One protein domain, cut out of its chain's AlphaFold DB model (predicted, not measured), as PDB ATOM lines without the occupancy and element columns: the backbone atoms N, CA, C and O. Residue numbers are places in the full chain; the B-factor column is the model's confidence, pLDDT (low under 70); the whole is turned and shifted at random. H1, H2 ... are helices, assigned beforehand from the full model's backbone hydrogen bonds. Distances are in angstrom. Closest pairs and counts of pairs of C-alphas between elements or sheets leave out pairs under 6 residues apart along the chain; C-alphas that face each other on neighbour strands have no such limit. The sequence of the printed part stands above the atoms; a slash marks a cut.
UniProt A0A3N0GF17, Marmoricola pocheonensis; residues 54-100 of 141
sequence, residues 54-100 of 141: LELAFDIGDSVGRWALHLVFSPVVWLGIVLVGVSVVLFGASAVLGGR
ATOM      1  N   LEU A  54      50.969 -50.260 -27.988       71.88
ATOM      2  CA  LEU A  54      51.908 -49.372 -27.311       71.88
ATOM      3  C   LEU A  54      51.780 -47.933 -27.825       71.88
ATOM      4  O   LEU A  54      51.800 -46.997 -27.035       71.88
ATOM      5  N   GLU A  55      51.597 -47.772 -29.133       74.06
ATOM      6  CA  GLU A  55      51.389 -46.476 -29.776       74.06
ATOM      7  C   GLU A  55      50.065 -45.845 -29.333       74.06
ATOM      8  O   GLU A  55      50.055 -44.697 -28.902       74.06
ATOM      9  N   LEU A  56      48.985 -46.631 -29.276       70.25
ATOM     10  CA  LEU A  56      47.701 -46.196 -28.724       70.25
ATOM     11  C   LEU A  56      47.825 -45.750 -27.258       70.25
ATOM     12  O   LEU A  56      47.248 -44.744 -26.858       70.25
ATOM     13  N   ALA A  57      48.585 -46.485 -26.443       73.81
ATOM     14  CA  ALA A  57      48.796 -46.125 -25.045       73.81
ATOM     15  C   ALA A  57      49.556 -44.797 -24.897       73.81
ATOM     16  O   ALA A  57      49.213 -43.989 -24.032       73.81
ATOM     17  N   PHE A  58      50.563 -44.557 -25.741       81.19
ATOM     18  CA  PHE A  58      51.294 -43.291 -25.754       81.19
ATOM     19  C   PHE A  58      50.453 -42.137 -26.294       81.19
ATOM     20  O   PHE A  58      50.511 -41.056 -25.719       81.19
ATOM     21  N   ASP A  59      49.635 -42.362 -27.317       78.38
ATOM     22  CA  ASP A  59      48.757 -41.341 -27.895       78.38
ATOM     23  C   ASP A  59      47.657 -40.906 -26.913       78.38
ATOM     24  O   ASP A  59      47.406 -39.714 -26.712       78.38
ATOM     25  N   ILE A  60      47.069 -41.866 -26.189       72.12
ATOM     26  CA  ILE A  60      46.157 -41.580 -25.073       72.12
ATOM     27  C   ILE A  60      46.899 -40.815 -23.971       72.12
ATOM     28  O   ILE A  60      46.376 -39.836 -23.439       72.12
ATOM     29  N   GLY A  61      48.118 -41.241 -23.631       75.50
ATOM     30  CA  GLY A  61      48.953 -40.581 -22.629       75.50
ATOM     31  C   GLY A  61      49.274 -39.127 -22.982       75.50
ATOM     32  O   GLY A  61      49.117 -38.250 -22.133       75.50
ATOM     33  N   ASP A  62      49.667 -38.856 -24.227       83.69
ATOM     34  CA  ASP A  62      49.963 -37.508 -24.720       83.69
ATOM     35  C   ASP A  62      48.700 -36.646 -24.783       83.69
ATOM     36  O   ASP A  62      48.697 -35.512 -24.302       83.69
ATOM     37  N   SER A  63      47.594 -37.205 -25.280       79.25
ATOM     38  CA  SER A  63      46.302 -36.516 -25.344       79.25
ATOM     39  C   SER A  63      45.813 -36.095 -23.959       79.25
ATOM     40  O   SER A  63      45.453 -34.934 -23.740       79.25
ATOM     41  N   VAL A  64      45.845 -37.016 -22.990       77.81
ATOM     42  CA  VAL A  64      45.460 -36.734 -21.599       77.81
ATOM     43  C   VAL A  64      46.452 -35.770 -20.949       77.81
ATOM     44  O   VAL A  64      46.033 -34.834 -20.268       77.81
ATOM     45  N   GLY A  65      47.753 -35.957 -21.176       74.94
ATOM     46  CA  GLY A  65      48.809 -35.102 -20.640       74.94
ATOM     47  C   GLY A  65      48.670 -33.660 -21.115       74.94
ATOM     48  O   GLY A  65      48.643 -32.739 -20.304       74.94
ATOM     49  N   ARG A  66      48.487 -33.446 -22.417       80.75
ATOM     50  CA  ARG A  66      48.298 -32.123 -23.016       80.75
ATOM     51  C   ARG A  66      47.028 -31.441 -22.517       80.75
ATOM     52  O   ARG A  66      47.063 -30.248 -22.221       80.75
ATOM     53  N   TRP A  67      45.930 -32.186 -22.379       75.56
ATOM     54  CA  TRP A  67      44.698 -31.666 -21.785       75.56
ATOM     55  C   TRP A  67      44.903 -31.256 -20.325       75.56
ATOM     56  O   TRP A  67      44.528 -30.148 -19.947       75.56
ATOM     57  N   ALA A  68      45.542 -32.107 -19.521       75.38
ATOM     58  CA  ALA A  68      45.798 -31.832 -18.112       75.38
ATOM     59  C   ALA A  68      46.725 -30.622 -17.937       75.38
ATOM     60  O   ALA A  68      46.440 -29.737 -17.133       75.38
ATOM     61  N   LEU A  69      47.795 -30.541 -18.734       80.56
ATOM     62  CA  LEU A  69      48.692 -29.390 -18.761       80.56
ATOM     63  C   LEU A  69      47.928 -28.125 -19.164       80.56
ATOM     64  O   LEU A  69      48.031 -27.116 -18.476       80.56
ATOM     65  N   HIS A  70      47.103 -28.170 -20.210       74.44
ATOM     66  CA  HIS A  70      46.298 -27.018 -20.610       74.44
ATOM     67  C   HIS A  70      45.287 -26.617 -19.526       74.44
ATOM     68  O   HIS A  70      45.126 -25.435 -19.270       74.44
ATOM     69  N   LEU A  71      44.642 -27.562 -18.840       78.88
ATOM     70  CA  LEU A  71      43.668 -27.267 -17.787       78.88
ATOM     71  C   LEU A  71      44.325 -26.606 -16.565       78.88
ATOM     72  O   LEU A  71      43.817 -25.613 -16.052       78.88
ATOM     73  N   VAL A  72      45.459 -27.150 -16.116       74.31
ATOM     74  CA  VAL A  72      46.171 -26.678 -14.919       74.31
ATOM     75  C   VAL A  72      46.918 -25.372 -15.189       74.31
ATOM     76  O   VAL A  72      46.923 -24.483 -14.336       74.31
ATOM     77  N   PHE A  73      47.526 -25.235 -16.371       79.88
ATOM     78  CA  PHE A  73      48.277 -24.041 -16.759       79.88
ATOM     79  C   PHE A  73      47.428 -22.978 -17.469       79.88
ATOM     80  O   PHE A  73      47.943 -21.891 -17.718       79.88
ATOM     81  N   SER A  74      46.148 -23.230 -17.779       74.00
ATOM     82  CA  SER A  74      45.274 -22.223 -18.394       74.00
ATOM     83  C   SER A  74      44.914 -21.132 -17.385       74.00
ATOM     84  O   SER A  74      44.190 -21.397 -16.415       74.00
ATOM     85  N   PRO A  75      45.313 -19.871 -17.633       76.31
ATOM     86  CA  PRO A  75      44.924 -18.748 -16.785       76.31
ATOM     87  C   PRO A  75      43.403 -18.556 -16.738       76.31
ATOM     88  O   PRO A  75      42.881 -18.033 -15.760       76.31
ATOM     89  N   VAL A  76      42.679 -19.007 -17.772       81.94
ATOM     90  CA  VAL A  76      41.215 -18.905 -17.871       81.94
ATOM     91  C   VAL A  76      40.519 -19.800 -16.840       81.94
ATOM     92  O   VAL A  76      39.524 -19.384 -16.251       81.94
ATOM     93  N   VAL A  77      41.053 -20.998 -16.566       84.81
ATOM     94  CA  VAL A  77      40.516 -21.895 -15.523       84.81
ATOM     95  C   VAL A  77      40.701 -21.267 -14.145       84.81
ATOM     96  O   VAL A  77      39.755 -21.208 -13.363       84.81
ATOM     97  N   TRP A  78      41.887 -20.717 -13.876       81.25
ATOM     98  CA  TRP A  78      42.156 -19.965 -12.649       81.25
ATOM     99  C   TRP A  78      41.257 -18.740 -12.510       81.25
ATOM    100  O   TRP A  78      40.734 -18.496 -11.427       81.25
ATOM    101  N   LEU A  79      41.015 -18.009 -13.600       88.56
ATOM    102  CA  LEU A  79      40.090 -16.878 -13.617       88.56
ATOM    103  C   LEU A  79      38.667 -17.319 -13.249       88.56
ATOM    104  O   LEU A  79      38.020 -16.666 -12.437       88.56
ATOM    105  N   GLY A  80      38.204 -18.450 -13.788       78.19
ATOM    106  CA  GLY A  80      36.920 -19.053 -13.430       78.19
ATOM    107  C   GLY A  80      36.850 -19.443 -11.953       78.19
ATOM    108  O   GLY A  80      35.877 -19.111 -11.282       78.19
ATOM    109  N   ILE A  81      37.900 -20.071 -11.415       78.31
ATOM    110  CA  ILE A  81      37.991 -20.424  -9.988       78.31
ATOM    111  C   ILE A  81      37.957 -19.165  -9.111       78.31
ATOM    112  O   ILE A  81      37.216 -19.126  -8.130       78.31
ATOM    113  N   VAL A  82      38.713 -18.125  -9.473       91.44
ATOM    114  CA  VAL A  82      38.698 -16.832  -8.774       91.44
ATOM    115  C   VAL A  82      37.303 -16.222  -8.826       91.44
ATOM    116  O   VAL A  82      36.800 -15.795  -7.795       91.44
ATOM    117  N   LEU A  83      36.646 -16.221  -9.984       91.94
ATOM    118  CA  LEU A  83      35.312 -15.652 -10.158       91.94
ATOM    119  C   LEU A  83      34.240 -16.403  -9.353       91.94
ATOM    120  O   LEU A  83      33.363 -15.779  -8.752       91.94
ATOM    121  N   VAL A  84      34.333 -17.733  -9.294       93.25
ATOM    122  CA  VAL A  84      33.498 -18.568  -8.420       93.25
ATOM    123  C   VAL A  84      33.771 -18.228  -6.957       93.25
ATOM    124  O   VAL A  84      32.830 -18.004  -6.203       93.25
ATOM    125  N   GLY A  85      35.040 -18.109  -6.562       92.00
ATOM    126  CA  GLY A  85      35.423 -17.685  -5.216       92.00
ATOM    127  C   GLY A  85      34.856 -16.312  -4.855       92.00
ATOM    128  O   GLY A  85      34.249 -16.155  -3.801       92.00
ATOM    129  N   VAL A  86      34.972 -15.337  -5.757       96.06
ATOM    130  CA  VAL A  86      34.400 -13.993  -5.604       96.06
ATOM    131  C   VAL A  86      32.883 -14.066  -5.456       96.06
ATOM    132  O   VAL A  86      32.336 -13.422  -4.565       96.06
ATOM    133  N   SER A  87      32.202 -14.883  -6.260       86.44
ATOM    134  CA  SER A  87      30.752 -15.076  -6.149       86.44
ATOM    135  C   SER A  87      30.363 -15.673  -4.801       86.44
ATOM    136  O   SER A  87      29.458 -15.159  -4.154       86.44
ATOM    137  N   VAL A  88      31.070 -16.707  -4.336       93.75
ATOM    138  CA  VAL A  88      30.837 -17.320  -3.019       93.75
ATOM    139  C   VAL A  88      31.070 -16.310  -1.897       93.75
ATOM    140  O   VAL A  88      30.288 -16.268  -0.953       93.75
ATOM    141  N   VAL A  89      32.099 -15.465  -2.001       93.50
ATOM    142  CA  VAL A  89      32.365 -14.401  -1.023       93.50
ATOM    143  C   VAL A  89      31.263 -13.348  -1.040       93.50
ATOM    144  O   VAL A  89      30.783 -12.978   0.027       93.50
ATOM    145  N   LEU A  90      30.822 -12.891  -2.215       88.81
ATOM    146  CA  LEU A  90      29.714 -11.941  -2.328       88.81
ATOM    147  C   LEU A  90      28.421 -12.526  -1.760       88.81
ATOM    148  O   LEU A  90      27.725 -11.852  -1.007       88.81
ATOM    149  N   PHE A  91      28.117 -13.780  -2.088       85.81
ATOM    150  CA  PHE A  91      26.913 -14.458  -1.622       85.81
ATOM    151  C   PHE A  91      26.972 -14.721  -0.117       85.81
ATOM    152  O   PHE A  91      26.002 -14.490   0.597       85.81
ATOM    153  N   GLY A  92      28.136 -15.131   0.385       87.25
ATOM    154  CA  GLY A  92      28.398 -15.298   1.808       87.25
ATOM    155  C   GLY A  92      28.272 -13.980   2.567       87.25
ATOM    156  O   GLY A  92      27.565 -13.916   3.567       87.25
ATOM    157  N   ALA A  93      28.876 -12.901   2.067       86.44
ATOM    158  CA  ALA A  93      28.733 -11.567   2.640       86.44
ATOM    159  C   ALA A  93      27.267 -11.110   2.622       86.44
ATOM    160  O   ALA A  93      26.754 -10.654   3.642       86.44
ATOM    161  N   SER A  94      26.558 -11.314   1.510       72.81
ATOM    162  CA  SER A  94      25.127 -11.025   1.399       72.81
ATOM    163  C   SER A  94      24.292 -11.845   2.384       72.81
ATOM    164  O   SER A  94      23.337 -11.320   2.945       72.81
ATOM    165  N   ALA A  95      24.654 -13.100   2.653       73.56
ATOM    166  CA  ALA A  95      23.979 -13.940   3.640       73.56
ATOM    167  C   ALA A  95      24.244 -13.472   5.083       73.56
ATOM    168  O   ALA A  95      23.330 -13.473   5.908       73.56
ATOM    169  N   VAL A  96      25.462 -13.016   5.394       76.25
ATOM    170  CA  VAL A  96      25.802 -12.480   6.725       76.25
ATOM    171  C   VAL A  96      25.141 -11.119   6.975       76.25
ATOM    172  O   VAL A  96      24.670 -10.872   8.087       76.25
ATOM    173  N   LEU A  97      25.053 -10.251   5.961       69.25
ATOM    174  CA  LEU A  97      24.340  -8.974   6.069       69.25
ATOM    175  C   LEU A  97      22.807  -9.152   6.030       69.25
ATOM    176  O   LEU A  97      22.100  -8.480   6.778       69.25
ATOM    177  N   GLY A  98      22.294 -10.087   5.225       58.06
ATOM    178  CA  GLY A  98      20.864 -10.415   5.119       58.06
ATOM    179  C   GLY A  98      20.300 -11.181   6.323       58.06
ATOM    180  O   GLY A  98      19.098 -11.144   6.579       58.06
ATOM    181  N   GLY A  99      21.160 -11.799   7.140       54.19
ATOM    182  CA  GLY A  99      20.774 -12.531   8.352       54.19
ATOM    183  C   GLY A  99      20.117 -11.692   9.458       54.19
ATOM    184  O   GLY A  99      19.662 -12.257  10.451       54.19
ATOM    185  N   ARG A 100      20.034 -10.361   9.313       56.09
ATOM    186  CA  ARG A 100      19.300  -9.480  10.244       56.09
ATOM    187  C   ARG A 100      17.958  -8.969   9.713       56.09
ATOM    188  O   ARG A 100      17.230  -8.332  10.468       56.09
TER     189      ARG A 100
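AT A GLANCE: This is residues 54 to 100 of the 141 residues of a protein of Marmoricola pocheonensis (UniProt A0A3N0GF17). Two straight helices, H1 and then H2, follow each other end to end and meet at a corner near residue 74, making a wide, open V with no core. The printed part has 47 residues, with two named helices in the order H1, H2 and no named strand; the class is all helix. It is extended, with a radius of gyration of the C-alphas of 19.0 A, and spans 64 by 17 by 7 A, a rod in outline.

IN THESE COORDINATES: H1 is residues 54 to 73, 27.7 A from first to last C-alpha, and begins with C-alpha 54 at (51.908, -49.372, -27.311). H2 is residues 75 to 98, 33.6 A from first to last C-alpha, and ends with C-alpha 98 at (20.864, -10.415, 5.119).

HOW THE PARTS SIT: H1 and H2 are close but not clearly touching, and their closest C-alphas, those of Leu 71 and Val 77, are 6.6 A apart. They run the same way at a steep tilt of 47 degrees. In H1 and H2 every O i to N i+4 pair is within hydrogen-bond range.

THE WHOLE: The C-alphas of Leu 54 and Arg 100, the two farthest apart, are separated by 63.8 A. The printed part has no cut, and the link from H1 to H2, one residue, is tight. The mean pLDDT of the printed part is 79.2, and residues 97 to 100 are under 70.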